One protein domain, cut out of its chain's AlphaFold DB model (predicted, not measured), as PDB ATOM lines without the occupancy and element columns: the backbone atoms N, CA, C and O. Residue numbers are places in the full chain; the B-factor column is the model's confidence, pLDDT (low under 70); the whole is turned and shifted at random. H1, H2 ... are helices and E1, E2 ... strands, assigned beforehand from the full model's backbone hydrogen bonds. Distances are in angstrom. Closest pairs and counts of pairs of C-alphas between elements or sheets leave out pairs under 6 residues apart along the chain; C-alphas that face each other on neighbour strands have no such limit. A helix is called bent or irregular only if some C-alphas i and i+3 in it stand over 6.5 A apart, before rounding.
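This is residues 83 to 244 of the 245 residues of an uncharacterized protein of Candidatus Collierbacteria bacterium GW2011_GWA2_46_26 (UniProt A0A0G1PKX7). Two small sheets make two lobes joined along the longest axis: a strongly twisted four-stranded sheet with H2 packed over one face and H3 over the other, and a three-stranded sheet with the kinked helix H1 packed over one face. E1, at one edge of the four-stranded sheet, turns directly into E2 of the other. The 162 printed residues hold seven named strands and three named helices, in the order E1 E2 E3 H1 E4 H2 E5 E6 E7 H3, a mixed class. Both sheets are antiparallel, with orders E1, E5, E6, E7 and E3, E2, E4. The whole is compact, with a radius of gyration of the C-alphas of 16.5 A, and only just elongated, spanning 52 by 34 by 28 A.

The four-stranded sheet holds E1, residues 96 to 100, beginning at C-alpha (-35.186, 1.613, -44.560); E5, residues 189 to 195, 19.8 A long; E6, residues 212 to 218, 19.2 A; and E7, residues 223 to 229, 17.7 A. The other holds E2, residues 105 to 111, 18.9 A; E3, residues 125 to 129; and E4, residues 160 to 165. H1, residues 134 to 154, spans 28.9 A; H2 is residues 172 to 183, 16.2 A; H3, residues 234 to 243, ends at C-alpha (-38.076, -10.399, -37.067).

E5, E6 and E7 form a meander, each strand the antiparallel neighbour of the one before; N 191 and O 215 are 2.8 A apart, and N 216 and O 225 2.8 A. E1 pairs with E5 through N 99 and O 192, 2.8 A. H2 runs along the strands over E6 and E7 at a height of 9.4 A, touching E7 at the C-alphas of Val 174 and Ala 228, 6.3 A. H3 is on the opposite face, along the strands, touching E5 at the C-alphas of Glu 195 and Glu 236, 7.2 A. E1 touches E2 at the C-alphas of Leu 99 and Phe 106, 6.2 A. In the second sheet, N 107 and O 129 are 2.7 A apart, and N 106 and O 164 2.8 A. H1 is slantwise to its strands at a height of 8.0 A, its closest C-alphas to E2 being Val 110 and Ala 148, 6.2 A. E3, H1 and E4 form a split strand-helix-strand unit, two strands running the same way with E2 between them, its crossover left-handed. H1 is irregular, C-alphas 139 and 142 being 7.5 A apart, with a kink of 48 degrees near residue 141. Every O i to N i+4 pair is within hydrogen-bond range in H2 and H3, and 12 of 17 in H1.

The two C-alphas farthest apart, Arg 116 and Glu 173, are 53.8 A apart. The printed part has no cut. The links E2 to E3 and E5 to E6 are long, with 13 and 16 residues. The pLDDT is under 70 at residues 112 to 122, 155 to 158, 199 to 211 and 244.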
ATOM      1  N   PHE A  83     -33.472  -3.911 -37.276       87.25
ATOM      2  CA  PHE A  83     -33.180  -3.899 -38.717       87.25
ATOM      3  C   PHE A  83     -33.098  -2.481 -39.304       87.25
ATOM      4  O   PHE A  83     -32.508  -2.302 -40.372       87.25
ATOM      5  N   LEU A  84     -33.638  -1.459 -38.630       91.06
ATOM      6  CA  LEU A  84     -33.524  -0.060 -39.063       91.06
ATOM      7  C   LEU A  84     -32.072   0.444 -39.034       91.06
ATOM      8  O   LEU A  84     -31.720   1.348 -39.792       91.06
ATOM      9  N   THR A  85     -31.199  -0.209 -38.258       92.19
ATOM     10  CA  THR A  85     -29.746   0.048 -38.265       92.19
ATOM     11  C   THR A  85     -29.062  -0.356 -39.568       92.19
ATOM     12  O   THR A  85     -27.900  -0.006 -39.803       92.19
ATOM     13  N   TRP A  86     -29.742  -1.121 -40.427       89.88
ATOM     14  CA  TRP A  86     -29.144  -1.625 -41.649       89.88
ATOM     15  C   TRP A  86     -28.849  -0.489 -42.616       89.88
ATOM     16  O   TRP A  86     -29.677   0.372 -42.904       89.88
ATOM     17  N   GLN A  87     -27.648  -0.539 -43.180       89.50
ATOM     18  CA  GLN A  87     -27.168   0.452 -44.127       89.50
ATOM     19  C   GLN A  87     -26.936  -0.167 -45.494       89.50
ATOM     20  O   GLN A  87     -26.457  -1.296 -45.640       89.50
ATOM     21  N   LYS A  88     -27.160   0.635 -46.529       85.31
ATOM     22  CA  LYS A  88     -26.750   0.286 -47.884       85.31
ATOM     23  C   LYS A  88     -25.232   0.237 -47.952       85.31
ATOM     24  O   LYS A  88     -24.544   1.206 -47.637       85.31
ATOM     25  N   LYS A  89     -24.698  -0.894 -48.416       82.56
ATOM     26  CA  LYS A  89     -23.252  -1.159 -48.436       82.56
ATOM     27  C   LYS A  89     -22.443  -0.071 -49.150       82.56
ATOM     28  O   LYS A  89     -21.352   0.258 -48.690       82.56
ATOM     29  N   GLU A  90     -22.976   0.452 -50.254       80.75
ATOM     30  CA  GLU A  90     -22.304   1.435 -51.111       80.75
ATOM     31  C   GLU A  90     -22.383   2.860 -50.557       80.75
ATOM     32  O   GLU A  90     -21.361   3.531 -50.478       80.75
ATOM     33  N   SER A  91     -23.574   3.318 -50.162       80.44
ATOM     34  CA  SER A  91     -23.798   4.714 -49.765       80.44
ATOM     35  C   SER A  91     -23.689   4.963 -48.263       80.44
ATOM     36  O   SER A  91     -23.646   6.118 -47.866       80.44
ATOM     37  N   LYS A  92     -23.678   3.909 -47.432       86.19
ATOM     38  CA  LYS A  92     -23.763   3.994 -45.958       86.19
ATOM     39  C   LYS A  92     -25.013   4.712 -45.437       86.19
ATOM     40  O   LYS A  92     -25.085   5.057 -44.270       86.19
ATOM     41  N   MET A  93     -25.998   4.898 -46.307       87.00
ATOM     42  CA  MET A  93     -27.290   5.485 -45.971       87.00
ATOM     43  C   MET A  93     -28.238   4.404 -45.441       87.00
ATOM     44  O   MET A  93     -28.018   3.226 -45.760       87.00
ATOM     45  N   PRO A  94     -29.311   4.778 -44.724       89.31
ATOM     46  CA  PRO A  94     -30.272   3.818 -44.202       89.31
ATOM     47  C   PRO A  94     -30.847   2.924 -45.308       89.31
ATOM     48  O   PRO A  94     -31.084   3.366 -46.442       89.31
ATOM     49  N   ALA A  95     -31.033   1.644 -45.003       88.31
ATOM     50  CA  ALA A  95     -31.701   0.703 -45.897       88.31
ATOM     51  C   ALA A  95     -33.222   0.901 -45.889       88.31
ATOM     52  O   ALA A  95     -33.860   0.679 -46.917       88.31
ATOM     53  N   PHE A  96     -33.765   1.375 -44.771       89.75
ATOM     54  CA  PHE A  96     -35.186   1.613 -44.560       89.75
ATOM     55  C   PHE A  96     -35.446   3.078 -44.217       89.75
ATOM     56  O   PHE A  96     -34.548   3.783 -43.756       89.75
ATOM     57  N   MET A  97     -36.672   3.518 -44.465       90.56
ATOM     58  CA  MET A  97     -37.211   4.792 -43.995       90.56
ATOM     59  C   MET A  97     -38.517   4.533 -43.244       90.56
ATOM     60  O   MET A  97     -39.267   3.628 -43.619       90.56
ATOM     61  N   VAL A  98     -38.777   5.325 -42.207       90.19
ATOM     62  CA  VAL A  98     -39.998   5.257 -41.394       90.19
ATOM     63  C   VAL A  98     -40.818   6.512 -41.671       90.19
ATOM     64  O   VAL A  98     -40.292   7.617 -41.642       90.19
ATOM     65  N   LEU A  99     -42.096   6.342 -41.976       88.69
ATOM     66  CA  LEU A  99     -43.019   7.419 -42.318       88.69
ATOM     67  C   LEU A  99     -44.216   7.395 -41.372       88.69
ATOM     68  O   LEU A  99     -44.587   6.331 -40.880       88.69
ATOM     69  N   THR A 100     -44.851   8.542 -41.157       87.38
ATOM     70  CA  THR A 100     -46.139   8.625 -40.458       87.38
ATOM     71  C   THR A 100     -47.287   8.530 -41.459       87.38
ATOM     72  O   THR A 100     -47.094   8.622 -42.671       87.38
ATOM     73  N   LEU A 101     -48.517   8.350 -40.976       82.50
ATOM     74  CA  LEU A 101     -49.692   8.364 -41.856       82.50
ATOM     75  C   LEU A 101     -49.938   9.740 -42.504       82.50
ATOM     76  O   LEU A 101     -50.528   9.805 -43.585       82.50
ATOM     77  N   ASP A 102     -49.459  10.810 -41.867       81.19
ATOM     78  CA  ASP A 102     -49.664  12.196 -42.299       81.19
ATOM     79  C   ASP A 102     -48.523  12.747 -43.167       81.19
ATOM     80  O   ASP A 102     -48.734  13.702 -43.920       81.19
ATOM     81  N   SER A 103     -47.331  12.145 -43.103       80.62
ATOM     82  CA  SER A 103     -46.172  12.542 -43.905       80.62
ATOM     83  C   SER A 103     -45.733  11.426 -44.841       80.62
ATOM     84  O   SER A 103     -45.473  10.298 -44.436       80.62
ATOM     85  N   ASN A 104     -45.564  11.766 -46.115       81.12
ATOM     86  CA  ASN A 104     -44.963  10.875 -47.097       81.12
ATOM     87  C   ASN A 104     -43.469  11.149 -47.315       81.12
ATOM     88  O   ASN A 104     -42.900  10.608 -48.262       81.12
ATOM     89  N   GLU A 105     -42.856  11.993 -46.488       84.69
ATOM     90  CA  GLU A 105     -41.449  12.370 -46.561       84.69
ATOM     91  C   GLU A 105     -40.716  11.966 -45.285       84.69
ATOM     92  O   GLU A 105     -41.211  12.177 -44.180       84.69
ATOM     93  N   PHE A 106     -39.535  11.384 -45.481       89.44
ATOM     94  CA  PHE A 106     -38.551  11.085 -44.459       89.44
ATOM     95  C   PHE A 106     -37.274  11.866 -44.762       89.44
ATOM     96  O   PHE A 106     -36.773  11.836 -45.893       89.44
ATOM     97  N   SER A 107     -36.721  12.528 -43.758       88.50
ATOM     98  CA  SER A 107     -35.482  13.275 -43.853       88.50
ATOM     99  C   SER A 107     -34.588  12.998 -42.651       88.50
ATOM    100  O   SER A 107     -35.063  12.843 -41.532       88.50
ATOM    101  N   ILE A 108     -33.283  12.925 -42.898       90.44
ATOM    102  CA  ILE A 108     -32.261  13.038 -41.857       90.44
ATOM    103  C   ILE A 108     -31.483  14.303 -42.175       90.44
ATOM    104  O   ILE A 108     -30.882  14.401 -43.250       90.44
ATOM    105  N   ILE A 109     -31.515  15.259 -41.259       87.69
ATOM    106  CA  ILE A 109     -30.822  16.536 -41.368       87.69
ATOM    107  C   ILE A 109     -29.661  16.494 -40.387       87.69
ATOM    108  O   ILE A 109     -29.836  16.166 -39.216       87.69
ATOM    109  N   VAL A 110     -28.463  16.787 -40.877       87.06
ATOM    110  CA  VAL A 110     -27.256  16.872 -40.060       87.06
ATOM    111  C   VAL A 110     -26.675  18.263 -40.217       87.06
ATOM    112  O   VAL A 110     -26.302  18.673 -41.322       87.06
ATOM    113  N   GLU A 111     -26.608  18.979 -39.101       81.50
ATOM    114  CA  GLU A 111     -25.994  20.291 -39.036       81.50
ATOM    115  C   GLU A 111     -24.477  20.163 -38.829       81.50
ATOM    116  O   GLU A 111     -23.993  19.270 -38.121       81.50
ATOM    117  N   PRO A 112     -23.698  21.062 -39.438       67.44
ATOM    118  CA  PRO A 112     -22.254  21.065 -39.310       67.44
ATOM    119  C   PRO A 112     -21.826  21.480 -37.904       67.44
ATOM    120  O   PRO A 112     -22.260  22.504 -37.364       67.44
ATOM    121  N   ASN A 113     -20.903  20.722 -37.316       66.19
ATOM    122  CA  ASN A 113     -20.331  21.094 -36.033       66.19
ATOM    123  C   ASN A 113     -19.309  22.228 -36.222       66.19
ATOM    124  O   ASN A 113     -18.207  22.030 -36.728       66.19
ATOM    125  N   THR A 114     -19.665  23.434 -35.778       59.28
ATOM    126  CA  THR A 114     -18.792  24.620 -35.859       59.28
ATOM    127  C   THR A 114     -17.622  24.598 -34.862       59.28
ATOM    128  O   THR A 114     -16.709  25.431 -34.946       59.28
ATOM    129  N   SER A 115     -17.601  23.647 -33.922       57.09
ATOM    130  CA  SER A 115     -16.527  23.509 -32.943       57.09
ATOM    131  C   SER A 115     -15.331  22.775 -33.548       57.09
ATOM    132  O   SER A 115     -15.348  21.576 -33.783       57.09
ATOM    133  N   ARG A 116     -14.210  23.490 -33.714       53.88
ATOM    134  CA  ARG A 116     -12.910  22.943 -34.171       53.88
ATOM    135  C   ARG A 116     -12.296  21.870 -33.251       53.88
ATOM    136  O   ARG A 116     -11.186  21.406 -33.520       53.88
ATOM    137  N   ALA A 117     -12.951  21.525 -32.144       55.03
ATOM    138  CA  ALA A 117     -12.533  20.456 -31.251       55.03
ATOM    139  C   ALA A 117     -13.058  19.130 -31.819       55.03
ATOM    140  O   ALA A 117     -14.254  18.874 -31.819       55.03
ATOM    141  N   MET A 118     -12.150  18.336 -32.385       51.88
ATOM    142  CA  MET A 118     -12.445  17.079 -33.073       51.88
ATOM    143  C   MET A 118     -13.049  16.035 -32.125       51.88
ATOM    144  O   MET A 118     -12.306  15.259 -31.531       51.88
ATOM    145  N   ASP A 119     -14.374  15.971 -32.034       61.06
ATOM    146  CA  ASP A 119     -15.061  14.743 -31.636       61.06
ATOM    147  C   ASP A 119     -16.413  14.607 -32.352       61.06
ATOM    148  O   ASP A 119     -17.480  14.935 -31.839       61.06
ATOM    149  N   ILE A 120     -16.350  14.146 -33.606       59.12
ATOM    150  CA  ILE A 120     -17.526  13.909 -34.462       59.12
ATOM    151  C   ILE A 120     -18.444  12.836 -33.850       59.12
ATOM    152  O   ILE A 120     -19.586  12.709 -34.263       59.12
ATOM    153  N   GLU A 121     -17.974  12.044 -32.886       61.41
ATOM    154  CA  GLU A 121     -18.809  11.025 -32.245       61.41
ATOM    155  C   GLU A 121     -19.711  11.608 -31.149       61.41
ATOM    156  O   GLU A 121     -20.740  11.013 -30.859       61.41
ATOM    157  N   ASN A 122     -19.387  12.787 -30.598       61.16
ATOM    158  CA  ASN A 122     -20.095  13.345 -29.439       61.16
ATOM    159  C   ASN A 122     -20.867  14.652 -29.712       61.16
ATOM    160  O   ASN A 122     -21.782  14.963 -28.959       61.16
ATOM    161  N   ASP A 123     -20.547  15.394 -30.780       71.25
ATOM    162  CA  ASP A 123     -21.098  16.743 -31.028       71.25
ATOM    163  C   ASP A 123     -21.769  16.887 -32.416       71.25
ATOM    164  O   ASP A 123     -21.572  17.877 -33.126       71.25
ATOM    165  N   VAL A 124     -22.540  15.890 -32.861       77.06
ATOM    166  CA  VAL A 124     -23.332  16.012 -34.101       77.06
ATOM    167  C   VAL A 124     -24.733  16.484 -33.749       77.06
ATOM    168  O   VAL A 124     -25.467  15.787 -33.054       77.06
ATOM    169  N   ILE A 125     -25.111  17.655 -34.257       85.25
ATOM    170  CA  ILE A 125     -26.492  18.131 -34.197       85.25
ATOM    171  C   ILE A 125     -27.228  17.527 -35.390       85.25
ATOM    172  O   ILE A 125     -26.806  17.675 -36.539       85.25
ATOM    173  N   TRP A 126     -28.312  16.815 -35.117       90.69
ATOM    174  CA  TRP A 126     -29.118  16.173 -36.142       90.69
ATOM    175  C   TRP A 126     -30.597  16.224 -35.779       90.69
ATOM    176  O   TRP A 126     -30.967  16.372 -34.615       90.69
ATOM    177  N   SER A 127     -31.435  16.085 -36.796       91.44
ATOM    178  CA  SER A 127     -32.869  15.886 -36.649       91.44
ATOM    179  C   SER A 127     -33.369  14.883 -37.683       91.44
ATOM    180  O   SER A 127     -32.757  14.676 -38.738       91.44
ATOM    181  N   ILE A 128     -34.473  14.219 -37.353       91.50
ATOM    182  CA  ILE A 128     -35.189  13.320 -38.254       91.50
ATOM    183  C   ILE A 128     -36.593  13.886 -38.444       91.50
ATOM    184  O   ILE A 128     -37.229  14.298 -37.478       91.50
ATOM    185  N   GLU A 129     -37.063  13.906 -39.687       91.19
ATOM    186  CA  GLU A 129     -38.474  14.133 -40.000       91.19
ATOM    187  C   GLU A 129     -39.028  12.879 -40.696       91.19
ATOM    188  O   GLU A 129     -38.329  12.327 -41.545       91.19
ATOM    189  N   PRO A 130     -40.247  12.400 -40.390       90.50
ATOM    190  CA  PRO A 130     -41.155  12.918 -39.367       90.50
ATOM    191  C   PRO A 130     -40.596  12.708 -37.952       90.50
ATOM    192  O   PRO A 130     -39.588  12.028 -37.783       90.50
ATOM    193  N   ASP A 131     -41.246  13.306 -36.954       90.88
ATOM    194  CA  ASP A 131     -40.912  13.044 -35.554       90.88
ATOM    195  C   ASP A 131     -41.179  11.563 -35.246       90.88
ATOM    196  O   ASP A 131     -42.243  11.034 -35.584       90.88
ATOM    197  N   LEU A 132     -40.177  10.878 -34.700       92.44
ATOM    198  CA  LEU A 132     -40.212   9.443 -34.416       92.44
ATOM    199  C   LEU A 132     -39.925   9.207 -32.930       92.44
ATOM    200  O   LEU A 132     -39.189   9.987 -32.331       92.44
ATOM    201  N   PRO A 133     -40.378   8.093 -32.340       93.56
ATOM    202  CA  PRO A 133     -39.984   7.718 -30.987       93.56
ATOM    203  C   PRO A 133     -38.458   7.612 -30.851       93.56
ATOM    204  O   PRO A 133     -37.780   7.125 -31.762       93.56
ATOM    205  N   GLU A 134     -37.905   8.026 -29.708       92.75
ATOM    206  CA  GLU A 134     -36.450   8.087 -29.477       92.75
ATOM    207  C   GLU A 134     -35.760   6.739 -29.750       92.75
ATOM    208  O   GLU A 134     -34.747   6.678 -30.455       92.75
ATOM    209  N   ALA A 135     -36.370   5.637 -29.302       92.06
ATOM    210  CA  ALA A 135     -35.879   4.280 -29.531       92.06
ATOM    211  C   ALA A 135     -35.728   3.928 -31.027       92.06
ATOM    212  O   ALA A 135     -34.805   3.194 -31.410       92.06
ATOM    213  N   VAL A 136     -36.609   4.469 -31.875       93.25
ATOM    214  CA  VAL A 136     -36.571   4.321 -33.336       93.25
ATOM    215  C   VAL A 136     -35.517   5.249 -33.938       93.25
ATOM    216  O   VAL A 136     -34.751   4.814 -34.800       93.25
ATOM    217  N   GLN A 137     -35.428   6.500 -33.471       93.56
ATOM    218  CA  GLN A 137     -34.425   7.462 -33.941       93.56
ATOM    219  C   GLN A 137     -32.996   6.941 -33.735       93.56
ATOM    220  O   GLN A 137     -32.178   7.007 -34.654       93.56
ATOM    221  N   TRP A 138     -32.706   6.344 -32.575       93.00
ATOM    222  CA  TRP A 138     -31.382   5.793 -32.258       93.00
ATOM    223  C   TRP A 138     -30.933   4.688 -33.217       93.00
ATOM    224  O   TRP A 138     -29.736   4.502 -33.429       93.00
ATOM    225  N   GLN A 139     -31.856   3.999 -33.894       94.19
ATOM    226  CA  GLN A 139     -31.469   3.017 -34.909       94.19
ATOM    227  C   GLN A 139     -30.772   3.663 -36.117       94.19
ATOM    228  O   GLN A 139     -30.015   3.000 -36.829       94.19
ATOM    229  N   TYR A 140     -30.978   4.960 -36.346       93.38
ATOM    230  CA  TYR A 140     -30.357   5.702 -37.440       93.38
ATOM    231  C   TYR A 140     -28.984   6.287 -37.090       93.38
ATOM    232  O   TYR A 140     -28.342   6.840 -37.984       93.38
ATOM    233  N   GLU A 141     -28.488   6.121 -35.858       91.44
ATOM    234  CA  GLU A 141     -27.230   6.709 -35.369       91.44
ATOM    235  C   GLU A 141     -26.056   6.466 -36.331       91.44
ATOM    236  O   GLU A 141     -25.391   7.398 -36.784       91.44
ATOM    237  N   ASN A 142     -25.851   5.216 -36.757       89.56
ATOM    238  CA  ASN A 142     -24.776   4.872 -37.692       89.56
ATOM    239  C   ASN A 142     -24.882   5.621 -39.030       89.56
ATOM    240  O   ASN A 142     -23.869   5.904 -39.678       89.56
ATOM    241  N   SER A 143     -26.106   5.892 -39.484       90.12
ATOM    242  CA  SER A 143     -26.370   6.607 -40.733       90.12
ATOM    243  C   SER A 143     -26.180   8.106 -40.558       90.12
ATOM    244  O   SER A 143     -25.568   8.731 -41.419       90.12
ATOM    245  N   ILE A 144     -26.604   8.657 -39.421       90.44
ATOM    246  CA  ILE A 144     -26.345  10.044 -39.021       90.44
ATOM    247  C   ILE A 144     -24.836  10.304 -38.979       90.44
ATOM    248  O   ILE A 144     -24.350  11.213 -39.648       90.44
ATOM    249  N   LEU A 145     -24.065   9.445 -38.304       88.44
ATOM    250  CA  LEU A 145     -22.603   9.548 -38.250       88.44
ATOM    251  C   LEU A 145     -21.961   9.441 -39.641       88.44
ATOM    252  O   LEU A 145     -20.966  10.108 -39.933       88.44
ATOM    253  N   ALA A 146     -22.513   8.605 -40.526       86.88
ATOM    254  CA  ALA A 146     -22.044   8.514 -41.904       86.88
ATOM    255  C   ALA A 146     -22.319   9.804 -42.696       86.88
ATOM    256  O   ALA A 146     -21.442  10.249 -43.438       86.88
ATOM    257  N   ILE A 147     -23.493  10.417 -42.519       85.69
ATOM    258  CA  ILE A 147     -23.863  11.698 -43.137       85.69
ATOM    259  C   ILE A 147     -22.986  12.832 -42.587       85.69
ATOM    260  O   ILE A 147     -22.433  13.597 -43.375       85.69
ATOM    261  N   ALA A 148     -22.753  12.884 -41.275       84.56
ATOM    262  CA  ALA A 148     -21.863  13.861 -40.641       84.56
ATOM    263  C   ALA A 148     -20.434  13.788 -41.206       84.56
ATOM    264  O   ALA A 148     -19.836  14.794 -41.580       84.56
ATOM    265  N   ARG A 149     -19.894  12.570 -41.360       83.44
ATOM    266  CA  ARG A 149     -18.577  12.352 -41.984       83.44
ATOM    267  C   ARG A 149     -18.533  12.795 -43.448       83.44
ATOM    268  O   ARG A 149     -17.467  13.192 -43.915       83.44
ATOM    269  N   LEU A 150     -19.647  12.700 -44.178       81.19
ATOM    270  CA  LEU A 150     -19.750  13.217 -45.545       81.19
ATOM    271  C   LEU A 150     -19.778  14.749 -45.562       81.19
ATOM    272  O   LEU A 150     -19.071  15.326 -46.385       81.19
ATOM    273  N   SER A 151     -20.514  15.391 -44.646       78.19
ATOM    274  CA  SER A 151     -20.548  16.859 -44.509       78.19
ATOM    275  C   SER A 151     -19.154  17.440 -44.300       78.19
ATOM    276  O   SER A 151     -18.680  18.215 -45.134       78.19
ATOM    277  N   ASN A 152     -18.428  16.934 -43.303       75.00
ATOM    278  CA  ASN A 152     -17.099  17.447 -42.963       75.00
ATOM    279  C   ASN A 152     -16.044  17.219 -44.063       75.00
ATOM    280  O   ASN A 152     -15.023  17.904 -44.096       75.00
ATOM    281  N   ARG A 153     -16.216  16.206 -44.927       75.50
ATOM    282  CA  ARG A 153     -15.216  15.863 -45.954       75.50
ATOM    283  C   ARG A 153     -15.488  16.532 -47.294       75.50
ATOM    284  O   ARG A 153     -14.543  16.971 -47.946       75.50
ATOM    285  N   ASP A 154     -16.744  16.517 -47.726       74.00
ATOM    286  CA  ASP A 154     -17.111  16.782 -49.116       74.00
ATOM    287  C   ASP A 154     -17.893  18.102 -49.286       74.00
ATOM    288  O   ASP A 154     -18.060  18.542 -50.424       74.00
ATOM    289  N   TYR A 155     -18.353  18.732 -48.193       65.00
ATOM    290  CA  TYR A 155     -19.276  19.876 -48.235       65.00
ATOM    291  C   TYR A 155     -18.902  21.043 -47.303       65.00
ATOM    292  O   TYR A 155     -19.782  21.804 -46.928       65.00
ATOM    293  N   ASP A 156     -17.619  21.210 -46.956       67.94
ATOM    294  CA  ASP A 156     -17.091  22.387 -46.230       67.94
ATOM    295  C   ASP A 156     -17.900  22.794 -44.977       67.94
ATOM    296  O   ASP A 156     -18.113  23.982 -44.730       67.94
ATOM    297  N   ASP A 157     -18.344  21.819 -44.178       65.56
ATOM    298  CA  ASP A 157     -19.169  22.059 -42.989       65.56
ATOM    299  C   ASP A 157     -20.495  22.786 -43.327       65.56
ATOM    300  O   ASP A 157     -20.924  23.690 -42.611       65.56
ATOM    301  N   GLU A 158     -21.159  22.420 -44.429       69.44
ATOM    302  CA  GLU A 158     -22.545  22.812 -44.720       69.44
ATOM    303  C   GLU A 158     -23.559  21.794 -44.162       69.44
ATOM    304  O   GLU A 158     -23.279  20.598 -44.017       69.44
ATOM    305  N   GLU A 159     -24.777  22.271 -43.886       75.00
ATOM    306  CA  GLU A 159     -25.928  21.427 -43.548       75.00
ATOM    307  C   GLU A 159     -26.216  20.435 -44.681       75.00
ATOM    308  O   GLU A 159     -26.367  20.817 -45.848       75.00
ATOM    309  N   ILE A 160     -26.315  19.150 -44.329       78.31
ATOM    310  CA  ILE A 160     -26.696  18.093 -45.261       78.31
ATOM    311  C   ILE A 160     -28.011  17.486 -44.815       78.31
ATOM    312  O   ILE A 160     -28.107  16.897 -43.742       78.31
ATOM    313  N   SER A 161     -28.993  17.540 -45.709       80.06
ATOM    314  CA  SER A 161     -30.217  16.767 -45.597       80.06
ATOM    315  C   SER A 161     -30.222  15.623 -46.601       80.06
ATOM    316  O   SER A 161     -29.876  15.770 -47.780       80.06
ATOM    317  N   VAL A 162     -30.618  14.447 -46.126       81.00
ATOM    318  CA  VAL A 162     -30.868  13.284 -46.968       81.00
ATOM    319  C   VAL A 162     -32.356  12.975 -46.892       81.00
ATOM    320  O   VAL A 162     -32.867  12.653 -45.826       81.00
ATOM    321  N   THR A 163     -33.048  13.089 -48.027       81.06
ATOM    322  CA  THR A 163     -34.510  12.983 -48.109       81.06
ATOM    323  C   THR A 163     -34.950  11.806 -48.972       81.06
ATOM    324  O   THR A 163     -34.364  11.503 -50.019       81.06
ATOM    325  N   ALA A 164     -36.013  11.141 -48.535       80.12
ATOM    326  CA  ALA A 164     -36.733  10.129 -49.285       80.12
ATOM    327  C   ALA A 164     -38.241  10.341 -49.106       80.12
ATOM    328  O   ALA A 164     -38.716  10.772 -48.071       80.12
ATOM    329  N   GLN A 165     -39.003  10.051 -50.150       78.94
ATOM    330  CA  GLN A 165     -40.453  10.192 -50.207       78.94
ATOM    331  C   GLN A 165     -41.113   8.898 -50.677       78.94
ATOM    332  O   GLN A 165     -40.666   8.268 -51.636       78.94
ATOM    333  N   PHE A 166     -42.234   8.531 -50.081       75.25
ATOM    334  CA  PHE A 166     -43.068   7.447 -50.577       75.25
ATOM    335  C   PHE A 166     -44.112   7.982 -51.566       75.25
ATOM    336  O   PHE A 166     -44.805   8.965 -51.300       75.25
ATOM    337  N   GLN A 167     -44.222   7.337 -52.732       76.19
ATOM    338  CA  GLN A 167     -45.222   7.673 -53.762       76.19
ATOM    339  C   GLN A 167     -46.241   6.550 -53.998       76.19
ATOM    340  O   GLN A 167     -47.061   6.628 -54.918       76.19
ATOM    341  N   GLY A 168     -46.188   5.482 -53.203       71.50
ATOM    342  CA  GLY A 168     -47.160   4.405 -53.287       71.50
ATOM    343  C   GLY A 168     -48.527   4.812 -52.741       71.50
ATOM    344  O   GLY A 168     -48.681   5.781 -52.003       71.50
ATOM    345  N   VAL A 169     -49.547   4.044 -53.120       76.00
ATOM    346  CA  VAL A 169     -50.900   4.183 -52.575       76.00
ATOM    347  C   VAL A 169     -51.186   2.945 -51.744       76.00
ATOM    348  O   VAL A 169     -51.112   1.836 -52.268       76.00
ATOM    349  N   MET A 170     -51.544   3.141 -50.475       80.81
ATOM    350  CA  MET A 170     -51.958   2.054 -49.588       80.81
ATOM    351  C   MET A 170     -53.238   1.378 -50.122       80.81
ATOM    352  O   MET A 170     -54.242   2.088 -50.317       80.81
ATOM    353  N   PRO A 171     -53.231   0.045 -50.343       82.38
ATOM    354  CA  PRO A 171     -54.401  -0.726 -50.758       82.38
ATOM    355  C   PRO A 171     -55.593  -0.559 -49.813       82.38
ATOM    356  O   PRO A 171     -55.440  -0.237 -48.632       82.38
ATOM    357  N   SER A 172     -56.801  -0.777 -50.335       82.44
ATOM    358  CA  SER A 172     -58.052  -0.619 -49.581       82.44
ATOM    359  C   SER A 172     -58.137  -1.536 -48.367       82.44
ATOM    360  O   SER A 172     -58.652  -1.126 -47.328       82.44
ATOM    361  N   GLU A 173     -57.626  -2.755 -48.492       85.44
ATOM    362  CA  GLU A 173     -57.640  -3.786 -47.460       85.44
ATOM    363  C   GLU A 173     -56.785  -3.342 -46.271       85.44
ATOM    364  O   GLU A 173     -57.278  -3.276 -45.148       85.44
ATOM    365  N   VAL A 174     -55.546  -2.915 -46.538       84.69
ATOM    366  CA  VAL A 174     -54.625  -2.411 -45.509       84.69
ATOM    367  C   VAL A 174     -55.152  -1.136 -44.870       84.69
ATOM    368  O   VAL A 174     -55.135  -1.004 -43.654       84.69
ATOM    369  N   ARG A 175     -55.707  -0.213 -45.660       85.88
ATOM    370  CA  ARG A 175     -56.302   1.017 -45.122       85.88
ATOM    371  C   ARG A 175     -57.482   0.740 -44.194       85.88
ATOM    372  O   ARG A 175     -57.699   1.481 -43.241       85.88
ATOM    373  N   THR A 176     -58.268  -0.291 -44.498       88.69
ATOM    374  CA  THR A 176     -59.389  -0.711 -43.651       88.69
ATOM    375  C   THR A 176     -58.877  -1.266 -42.327       88.69
ATOM    376  O   THR A 176     -59.420  -0.920 -41.284       88.69
ATOM    377  N   GLU A 177     -57.806  -2.056 -42.368       88.75
ATOM    378  CA  GLU A 177     -57.158  -2.597 -41.174       88.75
ATOM    379  C   GLU A 177     -56.546  -1.495 -40.300       88.75
ATOM    380  O   GLU A 177     -56.856  -1.403 -39.117       88.75
ATOM    381  N   VAL A 178     -55.785  -0.572 -40.897       88.06
ATOM    382  CA  VAL A 178     -55.228   0.601 -40.201       88.06
ATOM    383  C   VAL A 178     -56.332   1.431 -39.552       88.06
ATOM    384  O   VAL A 178     -56.216   1.814 -38.394       88.06
ATOM    385  N   ARG A 179     -57.443   1.670 -40.260       89.12
ATOM    386  CA  ARG A 179     -58.584   2.392 -39.686       89.12
ATOM    387  C   ARG A 179     -59.183   1.654 -38.490       89.12
ATOM    388  O   ARG A 179     -59.472   2.294 -37.491       89.12
ATOM    389  N   ARG A 180     -59.358   0.333 -38.585       91.75
ATOM    390  CA  ARG A 180     -59.887  -0.492 -37.489       91.75
ATOM    391  C   ARG A 180     -59.020  -0.376 -36.238       91.75
ATOM    392  O   ARG A 180     -59.548  -0.267 -35.140       91.75
ATOM    393  N   VAL A 181     -57.706  -0.412 -36.425       88.81
ATOM    394  CA  VAL A 181     -56.718  -0.296 -35.354       88.81
ATOM    395  C   VAL A 181     -56.738   1.096 -34.714       88.81
ATOM    396  O   VAL A 181     -56.762   1.186 -33.490       88.81
ATOM    397  N   LEU A 182     -56.810   2.158 -35.526       88.12
ATOM    398  CA  LEU A 182     -56.946   3.539 -35.046       88.12
ATOM    399  C   LEU A 182     -58.244   3.752 -34.258       88.12
ATOM    400  O   LEU A 182     -58.225   4.331 -33.182       88.12
ATOM    401  N   GLU A 183     -59.376   3.268 -34.774       91.31
ATOM    402  CA  GLU A 183     -60.685   3.380 -34.108       91.31
ATOM    403  C   GLU A 183     -60.745   2.607 -32.784       91.31
ATOM    404  O   GLU A 183     -61.557   2.930 -31.918       91.31
ATOM    405  N   ALA A 184     -59.918   1.572 -32.643       90.19
ATOM    406  CA  ALA A 184     -59.824   0.762 -31.440       90.19
ATOM    407  C   ALA A 184     -58.776   1.276 -30.439       90.19
ATOM    408  O   ALA A 184     -58.651   0.663 -29.382       90.19
ATOM    409  N   GLU A 185     -58.048   2.357 -30.765       91.12
ATOM    410  CA  GLU A 185     -57.011   2.968 -29.915       91.12
ATOM    411  C   GLU A 185     -56.008   1.920 -29.389       91.12
ATOM    412  O   GLU A 185     -55.681   1.875 -28.206       91.12
ATOM    413  N   ILE A 186     -55.577   1.006 -30.271       88.19
ATOM    414  CA  ILE A 186     -54.690  -0.112 -29.897       88.19
ATOM    415  C   ILE A 186     -53.225   0.328 -29.804       88.19
ATOM    416  O   ILE A 186     -52.489  -0.228 -28.994       88.19
ATOM    417  N   PHE A 187     -52.804   1.273 -30.647       91.19
ATOM    418  CA  PHE A 187     -51.436   1.797 -30.691       91.19
ATOM    419  C   PHE A 187     -51.463   3.313 -30.537       91.19
ATOM    420  O   PHE A 187     -52.416   3.948 -31.001       91.19
ATOM    421  N   ASP A 188     -50.404   3.858 -29.946       90.62
ATOM    422  CA  ASP A 188     -50.211   5.300 -29.783       90.62
ATOM    423  C   ASP A 188     -49.915   5.946 -31.139       90.62
ATOM    424  O   ASP A 188     -50.562   6.915 -31.539       90.62
ATOM    425  N   ASP A 189     -49.018   5.310 -31.897       88.44
ATOM    426  CA  ASP A 189     -48.620   5.737 -33.231       88.44
ATOM    427  C   ASP A 189     -48.661   4.594 -34.245       88.44
ATOM    428  O   ASP A 189     -48.499   3.410 -33.934       88.44
ATOM    429  N   ILE A 190     -48.848   4.968 -35.514       89.00
ATOM    430  CA  ILE A 190     -48.776   4.049 -36.648       89.00
ATOM    431  C   ILE A 190     -47.772   4.579 -37.658       89.00
ATOM    432  O   ILE A 190     -47.925   5.670 -38.214       89.00
ATOM    433  N   PHE A 191     -46.789   3.738 -37.961       91.12
ATOM    434  CA  PHE A 191     -45.745   4.036 -38.919       91.12
ATOM    435  C   PHE A 191     -45.820   3.139 -40.152       91.12
ATOM    436  O   PHE A 191     -46.356   2.030 -40.159       91.12
ATOM    437  N   VAL A 192     -45.234   3.646 -41.226       86.75
ATOM    438  CA  VAL A 192     -45.135   3.007 -42.529       86.75
ATOM    439  C   VAL A 192     -43.647   2.875 -42.849       86.75
ATOM    440  O   VAL A 192     -42.963   3.870 -43.073       86.75
ATOM    441  N   ILE A 193     -43.127   1.650 -42.842       85.81
ATOM    442  CA  ILE A 193     -41.710   1.348 -43.071       85.81
ATOM    443  C   ILE A 193     -41.531   0.833 -44.489       85.81
ATOM    444  O   ILE A 193     -42.108  -0.189 -44.849       85.81
ATOM    445  N   CYS A 194     -40.696   1.512 -45.272       85.69
ATOM    446  CA  CYS A 194     -40.402   1.140 -46.656       85.69
ATOM    447  C   CYS A 194     -38.897   0.944 -46.853       85.69
ATOM    448  O   CYS A 194     -38.087   1.638 -46.228       85.69
ATOM    449  N   GLU A 195     -38.502   0.088 -47.794       82.94
ATOM    450  CA  GLU A 195     -37.148   0.090 -48.341       82.94
ATOM    451  C   GLU A 195     -36.859   1.476 -48.934       82.94
ATOM    452  O   GLU A 195     -37.568   1.982 -49.811       82.94
ATOM    453  N   ALA A 196     -35.795   2.115 -48.453       77.69
ATOM    454  CA  ALA A 196     -35.411   3.421 -48.954       77.69
ATOM    455  C   ALA A 196     -35.038   3.304 -50.446       77.69
ATOM    456  O   ALA A 196     -34.399   2.331 -50.858       77.69
ATOM    457  N   PRO A 197     -35.339   4.298 -51.294       76.00
ATOM    458  CA  PRO A 197     -34.856   4.328 -52.675       76.00
ATOM    459  C   PRO A 197     -33.329   4.500 -52.728       76.00
ATOM    460  O   PRO A 197     -32.635   4.614 -51.711       76.00
ATOM    461  N   LYS A 198     -32.749   4.557 -53.931       71.06
ATOM    462  CA  LYS A 198     -31.376   5.059 -54.065       71.06
ATOM    463  C   LYS A 198     -31.343   6.515 -53.592       71.06
ATOM    464  O   LYS A 198     -31.915   7.380 -54.246       71.06
ATOM    465  N   TRP A 199     -30.668   6.756 -52.474       65.69
ATOM    466  CA  TRP A 199     -30.472   8.093 -51.935       65.69
ATOM    467  C   TRP A 199     -29.724   8.955 -52.946       65.69
ATOM    468  O   TRP A 199     -28.672   8.559 -53.459       65.69
ATOM    469  N   VAL A 200     -30.282  10.123 -53.243       59.31
ATOM    470  CA  VAL A 200     -29.581  11.169 -53.979       59.31
ATOM    471  C   VAL A 200     -29.320  12.278 -52.976       59.31
ATOM    472  O   VAL A 200     -30.265  12.840 -52.435       59.31
ATOM    473  N   VAL A 201     -28.046  12.558 -52.700       56.53
ATOM    474  CA  VAL A 201     -27.639  13.692 -51.864       56.53
ATOM    475  C   VAL A 201     -27.958  14.959 -52.661       56.53
ATOM    476  O   VAL A 201     -27.209  15.332 -53.555       56.53
ATOM    477  N   ASN A 202     -29.134  15.540 -52.433       44.53
ATOM    478  CA  ASN A 202     -29.673  16.687 -53.162       44.53
ATOM    479  C   ASN A 202     -30.452  17.580 -52.190       44.53
ATOM    480  O   ASN A 202     -31.211  17.067 -51.376       44.53
ATOM    481  N   LYS A 203     -30.409  18.906 -52.403       43.94
ATOM    482  CA  LYS A 203     -31.252  19.927 -51.735       43.94
ATOM    483  C   LYS A 203     -32.776  19.755 -51.937       43.94
ATOM    484  O   LYS A 203     -33.536  20.661 -51.631       43.94
ATOM    485  N   THR A 204     -33.241  18.661 -52.537       35.66
ATOM    486  CA  THR A 204     -34.653  18.238 -52.613       35.66
ATOM    487  C   THR A 204     -34.705  16.830 -53.212       35.66
ATOM    488  O   THR A 204     -34.175  16.590 -54.303       35.66
ATOM    489  N   GLY A 205     -35.335  15.890 -52.507       31.69
ATOM    490  CA  GLY A 205     -35.473  14.492 -52.917       31.69
ATOM    491  C   GLY A 205     -36.844  14.175 -53.519       31.69
ATOM    492  O   GLY A 205     -37.853  14.785 -53.182       31.69
ATOM    493  N   ARG A 206     -36.884  13.203 -54.439       36.00
ATOM    494  CA  ARG A 206     -38.101  12.544 -54.953       36.00
ATOM    495  C   ARG A 206     -37.798  11.071 -55.210       36.00
ATOM    496  O   ARG A 206     -36.685  10.740 -55.613       36.00
ATOM    497  N   THR A 207     -38.789  10.196 -55.046       41.69
ATOM    498  CA  THR A 207     -38.634   8.736 -55.213       41.69
ATOM    499  C   THR A 207     -39.812   8.129 -55.962       41.69
ATOM    500  O   THR A 207     -40.870   8.742 -56.049       41.69
ATOM    501  N   SER A 208     -39.602   6.948 -56.546       44.72
ATOM    502  CA  SER A 208     -40.525   6.276 -57.467       44.72
ATOM    503  C   SER A 208     -40.879   4.842 -57.054       44.72
ATOM    504  O   SER A 208     -41.334   4.072 -57.899       44.72
ATOM    505  N   LEU A 209     -40.605   4.443 -55.811       54.59
ATOM    506  CA  LEU A 209     -40.828   3.073 -55.349       54.59
ATOM    507  C   LEU A 209     -42.065   3.002 -54.446       54.59
ATOM    508  O   LEU A 209     -42.309   3.880 -53.618       54.59
ATOM    509  N   ARG A 210     -42.860   1.959 -54.672       59.75
ATOM    510  CA  ARG A 210     -43.749   1.378 -53.664       59.75
ATOM    511  C   ARG A 210     -42.839   0.463 -52.802       59.75
ATOM    512  O   ARG A 210     -41.798   0.059 -53.309       59.75
ATOM    513  N   ASP A 211     -43.006   0.306 -51.490       61.22
ATOM    514  CA  ASP A 211     -43.906  -0.660 -50.836       61.22
ATOM    515  C   ASP A 211     -43.654  -0.602 -49.302       61.22
ATOM    516  O   ASP A 211     -42.499  -0.385 -48.932       61.22
ATOM    517  N   PRO A 212     -44.660  -0.738 -48.407       74.69
ATOM    518  CA  PRO A 212     -44.410  -0.740 -46.961       74.69
ATOM    519  C   PRO A 212     -44.913  -1.927 -46.130       74.69
ATOM    520  O   PRO A 212     -45.993  -2.496 -46.335       74.69
ATOM    521  N   LEU A 213     -44.178  -2.144 -45.040       85.62
ATOM    522  CA  LEU A 213     -44.685  -2.692 -43.785       85.62
ATOM    523  C   LEU A 213     -45.432  -1.586 -43.024       85.62
ATOM    524  O   LEU A 213     -44.938  -0.468 -42.902       85.62
ATOM    525  N   VAL A 214     -46.610  -1.890 -42.493       85.12
ATOM    526  CA  VAL A 214     -47.363  -0.989 -41.613       85.12
ATOM    527  C   VAL A 214     -47.263  -1.519 -40.197       85.12
ATOM    528  O   VAL A 214     -47.627  -2.669 -39.940       85.12
ATOM    529  N   VAL A 215     -46.764  -0.686 -39.293       90.50
ATOM    530  CA  VAL A 215     -46.455  -1.067 -37.917       90.50
ATOM    531  C   VAL A 215     -47.145  -0.139 -36.928       90.50
ATOM    532  O   VAL A 215     -47.314   1.046 -37.202       90.50
ATOM    533  N   GLY A 216     -47.554  -0.692 -35.794       91.75
ATOM    534  CA  GLY A 216     -48.013   0.054 -34.629       91.75
ATOM    535  C   GLY A 216     -46.890   0.186 -33.609       91.75
ATOM    536  O   GLY A 216     -46.039  -0.705 -33.516       91.75
ATOM    537  N   TRP A 217     -46.891   1.285 -32.869       93.56
ATOM    538  CA  TRP A 217     -45.952   1.563 -31.790       93.56
ATOM    539  C   TRP A 217     -46.683   1.711 -30.458       93.56
ATOM    540  O   TRP A 217     -47.742   2.335 -30.397       93.56
ATOM    541  N   ASP A 218     -46.113   1.103 -29.422       92.56
ATOM    542  CA  ASP A 218     -46.535   1.234 -28.028       92.56
ATOM    543  C   ASP A 218     -45.461   2.033 -27.277       92.56
ATOM    544  O   ASP A 218     -44.363   1.521 -27.031       92.56
ATOM    545  N   GLU A 219     -45.761   3.292 -26.947       89.19
ATOM    546  CA  GLU A 219     -44.831   4.208 -26.267       89.19
ATOM    547  C   GLU A 219     -44.494   3.733 -24.855       89.19
ATOM    548  O   GLU A 219     -43.402   3.970 -24.345       89.19
ATOM    549  N   GLU A 220     -45.425   3.041 -24.202       88.25
ATOM    550  CA  GLU A 220     -45.251   2.607 -22.823       88.25
ATOM    551  C   GLU A 220     -44.183   1.521 -22.648       88.25
ATOM    552  O   GLU A 220     -43.663   1.344 -21.537       88.25
ATOM    553  N   THR A 221     -43.916   0.745 -23.697       88.94
ATOM    554  CA  THR A 221     -42.990  -0.393 -23.661       88.94
ATOM    555  C   THR A 221     -41.909  -0.344 -24.735       88.94
ATOM    556  O   THR A 221     -41.087  -1.262 -24.792       88.94
ATOM    557  N   ASP A 222     -41.889   0.712 -25.553       92.06
ATOM    558  CA  ASP A 222     -41.026   0.873 -26.724       92.06
ATOM    559  C   ASP A 222     -41.095  -0.336 -27.676       92.06
ATOM    560  O   ASP A 222     -40.080  -0.858 -28.151       92.06
ATOM    561  N   GLN A 223     -42.306  -0.847 -27.919       91.44
ATOM    562  CA  GLN A 223     -42.515  -2.036 -28.743       91.44
ATOM    563  C   GLN A 223     -43.156  -1.696 -30.086       91.44
ATOM    564  O   GLN A 223     -44.126  -0.950 -30.181       91.44
ATOM    565  N   MET A 224     -42.628  -2.321 -31.140       90.88
ATOM    566  CA  MET A 224     -43.166  -2.238 -32.492       90.88
ATOM    567  C   MET A 224     -43.904  -3.530 -32.841       90.88
ATOM    568  O   MET A 224     -43.406  -4.629 -32.593       90.88
ATOM    569  N   PHE A 225     -45.079  -3.408 -33.452       91.00
ATOM    570  CA  PHE A 225     -45.924  -4.535 -33.842       91.00
ATOM    571  C   PHE A 225     -46.320  -4.438 -35.309       91.00
ATOM    572  O   PHE A 225     -46.657  -3.364 -35.801       91.00
ATOM    573  N   LEU A 226     -46.307  -5.558 -36.028       90.06
ATOM    574  CA  LEU A 226     -46.713  -5.581 -37.432       90.06
ATOM    575  C   LEU A 226     -48.246  -5.604 -37.545       90.06
ATOM    576  O   LEU A 226     -48.889  -6.560 -37.116       90.06
ATOM    577  N   ILE A 227     -48.821  -4.578 -38.177       88.00
ATOM    578  CA  ILE A 227     -50.264  -4.477 -38.450       88.00
ATOM    579  C   ILE A 227     -50.594  -5.164 -39.775       88.00
ATOM    580  O   ILE A 227     -51.497  -5.994 -39.862       88.00
ATOM    581  N   ALA A 228     -49.867  -4.797 -40.830       87.94
ATOM    582  CA  ALA A 228     -50.097  -5.293 -42.179       87.94
ATOM    583  C   ALA A 228     -48.844  -5.134 -43.046       87.94
ATOM    584  O   ALA A 228     -47.975  -4.315 -42.763       87.94
ATOM    585  N   SER A 229     -48.774  -5.870 -44.152       86.31
ATOM    586  CA  SER A 229     -47.790  -5.642 -45.213       86.31
ATOM    587  C   SER A 229     -48.483  -5.637 -46.571       86.31
ATOM    588  O   SER A 229     -49.444  -6.380 -46.792       86.31
ATOM    589  N   PHE A 230     -48.030  -4.780 -47.487       80.88
ATOM    590  CA  PHE A 230     -48.523  -4.785 -48.861       80.88
ATOM    591  C   PHE A 230     -47.405  -4.572 -49.865       80.88
ATOM    592  O   PHE A 230     -46.575  -3.687 -49.708       80.88
ATOM    593  N   ASP A 231     -47.417  -5.425 -50.890       77.75
ATOM    594  CA  ASP A 231     -46.407  -5.487 -51.943       77.75
ATOM    595  C   ASP A 231     -44.938  -5.557 -51.444       77.75
ATOM    596  O   ASP A 231     -44.059  -5.029 -52.110       77.75
ATOM    597  N   PRO A 232     -44.595  -6.267 -50.343       80.19
ATOM    598  CA  PRO A 232     -43.278  -6.114 -49.733       80.19
ATOM    599  C   PRO A 232     -42.128  -6.555 -50.649       80.19
ATOM    600  O   PRO A 232     -42.199  -7.586 -51.348       80.19
ATOM    601  N   THR A 233     -41.029  -5.806 -50.580       80.62
ATOM    602  CA  THR A 233     -39.773  -6.112 -51.267       80.62
ATOM    603  C   THR A 233     -39.162  -7.423 -50.755       80.62
ATOM    604  O   THR A 233     -39.613  -8.036 -49.785       80.62
ATOM    605  N   THR A 234     -38.101  -7.909 -51.411       82.44
ATOM    606  CA  THR A 234     -37.418  -9.135 -50.939       82.44
ATOM    607  C   THR A 234     -36.802  -8.928 -49.552       82.44
ATOM    608  O   THR A 234     -36.778  -9.861 -48.753       82.44
ATOM    609  N   LEU A 235     -36.320  -7.715 -49.271       80.81
ATOM    610  CA  LEU A 235     -35.722  -7.367 -47.990       80.81
ATOM    611  C   LEU A 235     -36.785  -7.241 -46.890       80.81
ATOM    612  O   LEU A 235     -36.595  -7.768 -45.801       80.81
ATOM    613  N   GLU A 236     -37.930  -6.631 -47.188       76.94
ATOM    614  CA  GLU A 236     -39.050  -6.513 -46.244       76.94
ATOM    615  C   GLU A 236     -39.704  -7.857 -45.940       76.94
ATOM    616  O   GLU A 236     -40.014  -8.132 -44.787       76.94
ATOM    617  N   LYS A 237     -39.856  -8.734 -46.941       82.44
ATOM    618  CA  LYS A 237     -40.295 -10.121 -46.707       82.44
ATOM    619  C   LYS A 237     -39.355 -10.842 -45.756       82.44
ATOM    620  O   LYS A 237     -39.809 -11.535 -44.861       82.44
ATOM    621  N   TYR A 238     -38.049 -10.646 -45.924       82.31
ATOM    622  CA  TYR A 238     -37.071 -11.214 -45.005       82.31
ATOM    623  C   TYR A 238     -37.222 -10.650 -43.588       82.31
ATOM    624  O   TYR A 238     -37.182 -11.417 -42.631       82.31
ATOM    625  N   VAL A 239     -37.435  -9.337 -43.449       79.69
ATOM    626  CA  VAL A 239     -37.705  -8.710 -42.148       79.69
ATOM    627  C   VAL A 239     -38.960  -9.310 -41.513       79.69
ATOM    628  O   VAL A 239     -38.898  -9.797 -40.388       79.69
ATOM    629  N   GLN A 240     -40.065  -9.370 -42.256       81.31
ATOM    630  CA  GLN A 240     -41.309  -9.986 -41.802       81.31
ATOM    631  C   GLN A 240     -41.102 -11.449 -41.378       81.31
ATOM    632  O   GLN A 240     -41.594 -11.853 -40.334       81.31
ATOM    633  N   ASP A 241     -40.354 -12.236 -42.148       81.19
ATOM    634  CA  ASP A 241     -40.168 -13.666 -41.883       81.19
ATOM    635  C   ASP A 241     -39.202 -13.960 -40.720       81.19
ATOM    636  O   ASP A 241     -39.251 -15.052 -40.154       81.19
ATOM    637  N   GLN A 242     -38.264 -13.056 -40.411       77.94
ATOM    638  CA  GLN A 242     -37.200 -13.300 -39.422       77.94
ATOM    639  C   GLN A 242     -37.355 -12.508 -38.124       77.94
ATOM    640  O   GLN A 242     -36.871 -12.961 -37.089       77.94
ATOM    641  N   PHE A 243     -37.990 -11.339 -38.184       72.12
ATOM    642  CA  PHE A 243     -38.076 -10.399 -37.067       72.12
ATOM    643  C   PHE A 243     -39.492 -10.268 -36.509       72.12
ATOM    644  O   PHE A 243     -39.642  -9.672 -35.445       72.12
ATOM    645  N   ALA A 244     -40.511 -10.821 -37.184       67.12
ATOM    646  CA  ALA A 244     -41.847 -10.941 -36.609       67.12
ATOM    647  C   ALA A 244     -41.912 -12.181 -35.699       67.12
ATOM    648  O   ALA A 244     -41.736 -13.310 -36.168       67.12
TER     649      ALA A 244